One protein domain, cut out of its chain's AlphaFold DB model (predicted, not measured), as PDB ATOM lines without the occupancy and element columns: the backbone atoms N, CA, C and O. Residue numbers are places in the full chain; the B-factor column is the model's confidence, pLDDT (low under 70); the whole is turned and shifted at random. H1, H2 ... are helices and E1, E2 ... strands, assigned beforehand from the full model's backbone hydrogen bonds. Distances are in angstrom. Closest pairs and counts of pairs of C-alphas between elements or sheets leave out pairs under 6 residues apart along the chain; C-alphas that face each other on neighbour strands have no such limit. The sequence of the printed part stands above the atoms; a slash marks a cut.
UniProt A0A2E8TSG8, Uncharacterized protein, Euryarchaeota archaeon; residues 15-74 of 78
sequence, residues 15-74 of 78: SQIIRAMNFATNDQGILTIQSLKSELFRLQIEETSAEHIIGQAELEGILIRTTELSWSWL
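This is residues 15 to 74 of the 78 residues of an uncharacterized protein of Euryarchaeota archaeon (UniProt A0A2E8TSG8). A small sheet of three short strands forms a wall with H3 over one face; H2 runs on directly from E1 and packs on both H1 and H3, away from most of the sheet. The 60 printed residues include three named helices and three named strands, in the order H1, E1, H2, H3, E2, E3. The sheet order is E1, E3, E2, antiparallel, and the class is mixed. The whole is compact and rounded, with a radius of gyration of the C-alphas of 10.2 A and spans of 27 by 24 by 21 A.

H1, residues 15 to 23, only grazes the sheet with residues 21 to 23. It touches H2, residues 33 to 42, at a steep tilt of 57 degrees, opposite ways; the closest C-alphas, of Ala 20 and Glu 39, are 5.8 A apart. H2 touches H3, residues 50 to 59, at a steep tilt of 58 degrees, opposite ways; the closest C-alphas, of Lys 37 and Ala 50, are 5.5 A apart. E1, residues 30 to 32, pairs with E3, residues 70 to 73, with N 31 and O 71 2.8 A apart. E2, residues 63 to 67, forms a hairpin with E3, with N 64 and O 72 2.8 A apart. H3 lies over E3 and E2 at a height over the sheet of 9.7 A, slantwise to the strands, at 51 degrees to E2 on the local plane. E1, H2, H3, E2 is a split strand-helix-strand unit, two strands of one sheet that are not neighbours, with E3 between them in the sheet and helices between them along the chain, and its crossover is right-handed. In H1, H2 and H3 every O i to N i+4 pair is within hydrogen-bond range.

H1 begins at C-alpha 15 (-31.431, 53.585, 0.771) and is 12.3 A long. E1 is 6.5 A, H2 14.2 A, H3 14.1 A, E2 11.8 A and E3 10.6 A. E3 ends at C-alpha 73 (-45.319, 48.376, 6.249).

The C-alphas of Gln 28 and Glu 47, the two farthest apart, are 28.2 A apart. The printed part has no cut and no long link. The mean pLDDT of the printed part is 92.2, and no printed residue is under 70.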
ATOM      1  N   SER A  15     -30.566  53.197   1.882       79.81
ATOM      2  CA  SER A  15     -31.431  53.585   0.771       79.81
ATOM      3  C   SER A  15     -31.686  52.462  -0.250       79.81
ATOM      4  O   SER A  15     -32.800  52.331  -0.750       79.81
ATOM      5  N   GLN A  16     -30.685  51.646  -0.593       86.31
ATOM      6  CA  GLN A  16     -30.823  50.538  -1.545       86.31
ATOM      7  C   GLN A  16     -31.633  49.381  -0.966       86.31
ATOM      8  O   GLN A  16     -32.468  48.826  -1.676       86.31
ATOM      9  N   ILE A  17     -31.447  49.062   0.317       89.06
ATOM     10  CA  ILE A  17     -32.218  48.015   0.998       89.06
ATOM     11  C   ILE A  17     -33.689  48.429   1.114       89.06
ATOM     12  O   ILE A  17     -34.574  47.647   0.775       89.06
ATOM     13  N   ILE A  18     -33.964  49.682   1.489       89.25
ATOM     14  CA  ILE A  18     -35.333  50.226   1.502       89.25
ATOM     15  C   ILE A  18     -35.967  50.140   0.107       89.25
ATOM     16  O   ILE A  18     -37.125  49.746  -0.021       89.25
ATOM     17  N   ARG A  19     -35.222  50.470  -0.958       90.25
ATOM     18  CA  ARG A  19     -35.716  50.336  -2.339       90.25
ATOM     19  C   ARG A  19     -35.992  48.881  -2.711       90.25
ATOM     20  O   ARG A  19     -37.031  48.622  -3.305       90.25
ATOM     21  N   ALA A  20     -35.118  47.950  -2.331       92.56
ATOM     22  CA  ALA A  20     -35.330  46.523  -2.555       92.56
ATOM     23  C   ALA A  20     -36.606  46.032  -1.853       92.56
ATOM     24  O   ALA A  20     -37.432  45.364  -2.464       92.56
ATOM     25  N   MET A  21     -36.827  46.432  -0.598       93.62
ATOM     26  CA  MET A  21     -38.065  46.108   0.117       93.62
ATOM     27  C   MET A  21     -39.298  46.708  -0.567       93.62
ATOM     28  O   MET A  21     -40.304  46.021  -0.726       93.62
ATOM     29  N   ASN A  22     -39.225  47.957  -1.033       93.25
ATOM     30  CA  ASN A  22     -40.332  48.579  -1.765       93.25
ATOM     31  C   ASN A  22     -40.649  47.840  -3.070       93.25
ATOM     32  O   ASN A  22     -41.804  47.518  -3.311       93.25
ATOM     33  N   PHE A  23     -39.645  47.507  -3.883       93.94
ATOM     34  CA  PHE A  23     -39.860  46.753  -5.124       93.94
ATOM     35  C   PHE A  23     -40.311  45.308  -4.882       93.94
ATOM     36  O   PHE A  23     -41.014  44.733  -5.708       93.94
ATOM     37  N   ALA A  24     -39.947  44.728  -3.740       94.62
ATOM     38  CA  ALA A  24     -40.425  43.424  -3.302       94.62
ATOM     39  C   ALA A  24     -41.847  43.452  -2.710       94.62
ATOM     40  O   ALA A  24     -42.410  42.384  -2.445       94.62
ATOM     41  N   THR A  25     -42.412  44.638  -2.472       95.25
ATOM     42  CA  THR A  25     -43.776  44.821  -1.974       95.25
ATOM     43  C   THR A  25     -44.734  44.861  -3.159       95.25
ATOM     44  O   THR A  25     -44.535  45.622  -4.100       95.25
ATOM     45  N   ASN A  26     -45.771  44.026  -3.135       93.19
ATOM     46  CA  ASN A  26     -46.774  44.004  -4.198       93.19
ATOM     47  C   ASN A  26     -47.780  45.167  -4.081       93.19
ATOM     48  O   ASN A  26     -47.785  45.913  -3.103       93.19
ATOM     49  N   ASP A  27     -48.700  45.268  -5.043       90.88
ATOM     50  CA  ASP A  27     -49.726  46.325  -5.087       90.88
ATOM     51  C   ASP A  27     -50.706  46.305  -3.898       90.88
ATOM     52  O   ASP A  27     -51.477  47.241  -3.709       90.88
ATOM     53  N   GLN A  28     -50.711  45.233  -3.101       90.06
ATOM     54  CA  GLN A  28     -51.512  45.113  -1.881       90.06
ATOM     55  C   GLN A  28     -50.733  45.539  -0.625       90.06
ATOM     56  O   GLN A  28     -51.224  45.363   0.488       90.06
ATOM     57  N   GLY A  29     -49.511  46.060  -0.773       92.06
ATOM     58  CA  GLY A  29     -48.664  46.445   0.358       92.06
ATOM     59  C   GLY A  29     -48.054  45.251   1.099       92.06
ATOM     60  O   GLY A  29     -47.636  45.395   2.250       92.06
ATOM     61  N   ILE A  30     -48.016  44.071   0.469       94.62
ATOM     62  CA  ILE A  30     -47.474  42.847   1.062       94.62
ATOM     63  C   ILE A  30     -46.068  42.585   0.531       94.62
ATOM     64  O   ILE A  30     -45.862  42.375  -0.667       94.62
ATOM     65  N   LEU A  31     -45.108  42.550   1.448       95.62
ATOM     66  CA  LEU A  31     -43.744  42.094   1.226       95.62
ATOM     67  C   LEU A  31     -43.648  40.616   1.593       95.62
ATOM     68  O   LEU A  31     -44.100  40.207   2.661       95.62
ATOM     69  N   THR A  32     -43.026  39.808   0.737       96.06
ATOM     70  CA  THR A  32     -42.749  38.398   1.039       96.06
ATOM     71  C   THR A  32     -41.254  38.142   1.039       96.06
ATOM     72  O   THR A  32     -40.483  38.829   0.365       96.06
ATOM     73  N   ILE A  33     -40.832  37.095   1.742       94.25
ATOM     74  CA  ILE A  33     -39.414  36.729   1.747       94.25
ATOM     75  C   ILE A  33     -38.908  36.339   0.350       94.25
ATOM     76  O   ILE A  33     -37.766  36.623  -0.003       94.25
ATOM     77  N   GLN A  34     -39.760  35.717  -0.472       95.25
ATOM     78  CA  GLN A  34     -39.401  35.271  -1.819       95.25
ATOM     79  C   GLN A  34     -39.240  36.444  -2.790       95.25
ATOM     80  O   GLN A  34     -38.287  36.468  -3.575       95.25
ATOM     81  N   SER A  35     -40.137  37.433  -2.721       95.69
ATOM     82  CA  SER A  35     -40.028  38.644  -3.536       95.69
ATOM     83  C   SER A  35     -38.792  39.454  -3.152       95.69
ATOM     84  O   SER A  35     -38.059  39.889  -4.039       95.69
ATOM     85  N   LEU A  36     -38.474  39.556  -1.855       95.56
ATOM     86  CA  LEU A  36     -37.261  40.241  -1.410       95.56
ATOM     87  C   LEU A  36     -35.989  39.518  -1.861       95.56
ATOM     88  O   LEU A  36     -35.093  40.163  -2.390       95.56
ATOM     89  N   LYS A  37     -35.913  38.185  -1.746       95.12
ATOM     90  CA  LYS A  37     -34.770  37.410  -2.271       95.12
ATOM     91  C   LYS A  37     -34.536  37.651  -3.761       95.12
ATOM     92  O   LYS A  37     -33.398  37.849  -4.178       95.12
ATOM     93  N   SER A  38     -35.612  37.655  -4.546       94.81
ATOM     94  CA  SER A  38     -35.543  37.900  -5.991       94.81
ATOM     95  C   SER A  38     -35.009  39.299  -6.294       94.81
ATOM     96  O   SER A  38     -34.178  39.474  -7.184       94.81
ATOM     97  N   GLU A  39     -35.438  40.289  -5.517       94.38
ATOM     98  CA  GLU A  39     -35.027  41.677  -5.691       94.38
ATOM     99  C   GLU A  39     -33.578  41.926  -5.250       94.38
ATOM    100  O   GLU A  39     -32.827  42.604  -5.949       94.38
ATOM    101  N   LEU A  40     -33.138  41.315  -4.145       92.69
ATOM    102  CA  LEU A  40     -31.738  41.356  -3.714       92.69
ATOM    103  C   LEU A  40     -30.815  40.724  -4.758       92.69
ATOM    104  O   LEU A  40     -29.793  41.315  -5.105       92.69
ATOM    105  N   PHE A  41     -31.207  39.578  -5.320       91.62
ATOM    106  CA  PHE A  41     -30.469  38.936  -6.407       91.62
ATOM    107  C   PHE A  41     -30.387  39.841  -7.644       91.62
ATOM    108  O   PHE A  41     -29.309  40.044  -8.202       91.62
ATOM    109  N   ARG A  42     -31.510  40.453  -8.040       91.50
ATOM    110  CA  ARG A  42     -31.576  41.395  -9.168       91.50
ATOM    111  C   ARG A  42     -30.661  42.607  -8.975       91.50
ATOM    112  O   ARG A  42     -30.084  43.098  -9.942       91.50
ATOM    113  N   LEU A  43     -30.544  43.091  -7.740       88.06
ATOM    114  CA  LEU A  43     -29.706  44.229  -7.358       88.06
ATOM    115  C   LEU A  43     -28.260  43.834  -7.007       88.06
ATOM    116  O   LEU A  43     -27.477  44.711  -6.643       88.06
ATOM    117  N   GLN A  44     -27.904  42.547  -7.118       89.25
ATOM    118  CA  GLN A  44     -26.585  42.004  -6.760       89.25
ATOM    119  C   GLN A  44     -26.183  42.338  -5.309       89.25
ATOM    120  O   GLN A  44     -25.044  42.696  -4.996       89.25
ATOM    121  N   ILE A  45     -27.157  42.254  -4.401       86.38
ATOM    122  CA  ILE A  45     -26.977  42.457  -2.963       86.38
ATOM    123  C   ILE A  45     -26.800  41.085  -2.310       86.38
ATOM    124  O   ILE A  45     -27.775  40.399  -2.023       86.38
ATOM    125  N   GLU A  46     -25.548  40.693  -2.085       85.25
ATOM    126  CA  GLU A  46     -25.189  39.390  -1.490       85.25
ATOM    127  C   GLU A  46     -24.687  39.499  -0.040       85.25
ATOM    128  O   GLU A  46     -24.530  38.500   0.653       85.25
ATOM    129  N   GLU A  47     -24.446  40.721   0.435       84.50
ATOM    130  CA  GLU A  47     -23.826  41.008   1.739       84.50
ATOM    131  C   GLU A  47     -24.777  40.765   2.918       84.50
ATOM    132  O   GLU A  47     -24.351  40.667   4.067       84.50
ATOM    133  N   THR A  48     -26.076  40.680   2.641       86.81
ATOM    134  CA  THR A  48     -27.117  40.450   3.636       86.81
ATOM    135  C   THR A  48     -28.222  39.582   3.050       86.81
ATOM    136  O   THR A  48     -28.448  39.570   1.838       86.81
ATOM    137  N   SER A  49     -28.917  38.841   3.908       92.56
ATOM    138  CA  SER A  49     -30.030  37.988   3.503       92.56
ATOM    139  C   SER A  49     -31.371  38.704   3.655       92.56
ATOM    140  O   SER A  49     -31.537  39.597   4.488       92.56
ATOM    141  N   ALA A  50     -32.364  38.263   2.880       93.94
ATOM    142  CA  ALA A  50     -33.739  38.738   3.017       93.94
ATOM    143  C   ALA A  50     -34.275  38.508   4.442       93.94
ATOM    144  O   ALA A  50     -34.929  39.383   4.995       93.94
ATOM    145  N   GLU A  51     -33.952  37.361   5.048       94.44
ATOM    146  CA  GLU A  51     -34.269  37.021   6.437       94.44
ATOM    147  C   GLU A  51     -33.722  38.067   7.415       94.44
ATOM    148  O   GLU A  51     -34.436  38.497   8.318       94.44
ATOM    149  N   HIS A  52     -32.461  38.474   7.239       94.50
ATOM    150  CA  HIS A  52     -31.813  39.440   8.119       94.50
ATOM    151  C   HIS A  52     -32.426  40.834   7.966       94.50
ATOM    152  O   HIS A  52     -32.775  41.455   8.966       94.50
ATOM    153  N   ILE A  53     -32.628  41.293   6.725       94.19
ATOM    154  CA  ILE A  53     -33.281  42.577   6.433       94.19
ATOM    155  C   ILE A  53     -34.683  42.631   7.047       94.19
ATOM    156  O   ILE A  53     -35.026  43.602   7.717       94.19
ATOM    157  N   ILE A  54     -35.488  41.586   6.839       94.69
ATOM    158  CA  ILE A  54     -36.852  41.512   7.369       94.69
ATOM    159  C   ILE A  54     -36.835  41.468   8.894       94.69
ATOM    160  O   ILE A  54     -37.593  42.200   9.522       94.69
ATOM    161  N   GLY A  55     -35.965  40.650   9.493       94.12
ATOM    162  CA  GLY A  55     -35.843  40.555  10.946       94.12
ATOM    163  C   GLY A  55     -35.472  41.895  11.581       94.12
ATOM    164  O   GLY A  55     -36.068  42.280  12.584       94.12
ATOM    165  N   GLN A  56     -34.550  42.636  10.963       93.62
ATOM    166  CA  GLN A  56     -34.170  43.968  11.423       93.62
ATOM    167  C   GLN A  56     -35.312  44.978  11.255       93.62
ATOM    168  O   GLN A  56     -35.627  45.706  12.191       93.62
ATOM    169  N   ALA A  57     -35.988  44.988  10.105       92.62
ATOM    170  CA  ALA A  57     -37.118  45.881   9.857       92.62
ATOM    171  C   ALA A  57     -38.327  45.582  10.765       92.62
ATOM    172  O   ALA A  57     -39.057  46.498  11.145       92.62
ATOM    173  N   GLU A  58     -38.543  44.317  11.131       93.81
ATOM    174  CA  GLU A  58     -39.555  43.899  12.108       93.81
ATOM    175  C   GLU A  58     -39.179  44.376  13.523       93.81
ATOM    176  O   GLU A  58     -40.015  44.952  14.218       93.81
ATOM    177  N   LEU A  59     -37.909  44.224  13.923       93.94
ATOM    178  CA  LEU A  59     -37.386  44.703  15.209       93.94
ATOM    179  C   LEU A  59     -37.474  46.233  15.350       93.94
ATOM    180  O   LEU A  59     -37.815  46.741  16.416       93.94
ATOM    181  N   GLU A  60     -37.177  46.964  14.277       91.62
ATOM    182  CA  GLU A  60     -37.209  48.432  14.232       91.62
ATOM    183  C   GLU A  60     -38.632  49.003  14.084       91.62
ATOM    184  O   GLU A  60     -38.816  50.220  14.110       91.62
ATOM    185  N   GLY A  61     -39.653  48.151  13.937       91.75
ATOM    186  CA  GLY A  61     -41.044  48.584  13.784       91.75
ATOM    187  C   GLY A  61     -41.348  49.226  12.425       91.75
ATOM    188  O   GLY A  61     -42.280  50.022  12.307       91.75
ATOM    189  N   ILE A  62     -40.568  48.894  11.396       91.62
ATOM    190  CA  ILE A  62     -40.790  49.302  10.001       91.62
ATOM    191  C   ILE A  62     -41.780  48.349   9.325       91.62
ATOM    192  O   ILE A  62     -42.649  48.789   8.568       91.62
ATOM    193  N   LEU A  63     -41.663  47.051   9.614       93.94
ATOM    194  CA  LEU A  63     -42.532  45.997   9.100       93.94
ATOM    195  C   LEU A  63     -43.302  45.320  10.234       93.94
ATOM    196  O   LEU A  63     -42.765  45.082  11.312       93.94
ATOM    197  N   ILE A  64     -44.547  44.942   9.962       94.56
ATOM    198  CA  ILE A  64     -45.340  44.053  10.807       94.56
ATOM    199  C   ILE A  64     -45.568  42.736  10.080       94.56
ATOM    200  O   ILE A  64     -45.974  42.712   8.917       94.56
ATOM    201  N   ARG A  65     -45.303  41.626  10.766       94.88
ATOM    202  CA  ARG A  65     -45.554  40.291  10.230       94.88
ATOM    203  C   ARG A  65     -47.059  40.047  10.129       94.88
ATOM    204  O   ARG A  65     -47.765  40.112  11.132       94.88
ATOM    205  N   THR A  66     -47.543  39.741   8.928       92.25
ATOM    206  CA  THR A  66     -48.956  39.406   8.682       92.25
ATOM    207  C   THR A  66     -49.186  37.898   8.648       92.25
ATOM    208  O   THR A  66     -50.223  37.419   9.098       92.25
ATOM    209  N   THR A  67     -48.208  37.136   8.152       92.25
ATOM    210  CA  THR A  67     -48.198  35.663   8.132       92.25
ATOM    211  C   THR A  67     -46.766  35.153   8.308       92.25
ATOM    212  O   THR A  67     -45.836  35.947   8.388       92.25
ATOM    213  N   GLU A  68     -46.552  33.835   8.332       89.31
ATOM    214  CA  GLU A  68     -45.215  33.239   8.493       89.31
ATOM    215  C   GLU A  68     -44.167  33.770   7.494       89.31
ATOM    216  O   GLU A  68     -43.001  33.913   7.854       89.31
ATOM    217  N   LEU A  69     -44.585  34.099   6.264       92.31
ATOM    218  CA  LEU A  69     -43.700  34.507   5.164       92.31
ATOM    219  C   LEU A  69     -44.077  35.856   4.534       92.31
ATOM    220  O   LEU A  69     -43.600  36.164   3.434       92.31
ATOM    221  N   SER A  70     -44.934  36.639   5.197       94.62
ATOM    222  CA  SER A  70     -45.415  37.920   4.668       94.62
ATOM    223  C   SER A  70     -45.440  39.019   5.725       94.62
ATOM    224  O   SER A  70     -45.771  38.779   6.887       94.62
ATOM    225  N   TRP A  71     -45.145  40.237   5.281       96.44
ATOM    226  CA  TRP A  71     -45.072  41.445   6.092       96.44
ATOM    227  C   TRP A  71     -45.763  42.612   5.392       96.44
ATOM    228  O   TRP A  71     -45.881  42.640   4.167       96.44
ATOM    229  N   SER A  72     -46.186  43.591   6.181       94.69
ATOM    230  CA  SER A  72     -46.724  44.869   5.717       94.69
ATOM    231  C   SER A  72     -45.971  46.019   6.367       94.69
ATOM    232  O   SER A  72     -45.412  45.869   7.450       94.69
ATOM    233  N   TRP A  73     -45.960  47.177   5.718       92.75
ATOM    234  CA  TRP A  73     -45.319  48.376   6.249       92.75
ATOM    235  C   TRP A  73     -46.129  48.966   7.409       92.75
ATOM    236  O   TRP A  73     -47.333  49.171   7.291       92.75
ATOM    237  N   LEU A  74     -45.462  49.254   8.528       87.69
ATOM    238  CA  LEU A  74     -46.046  49.934   9.693       87.69
ATOM    239  C   LEU A  74     -46.130  51.455   9.493       87.69
ATOM    240  O   LEU A  74     -47.032  52.108  10.012       87.69
TER     241      LEU A  74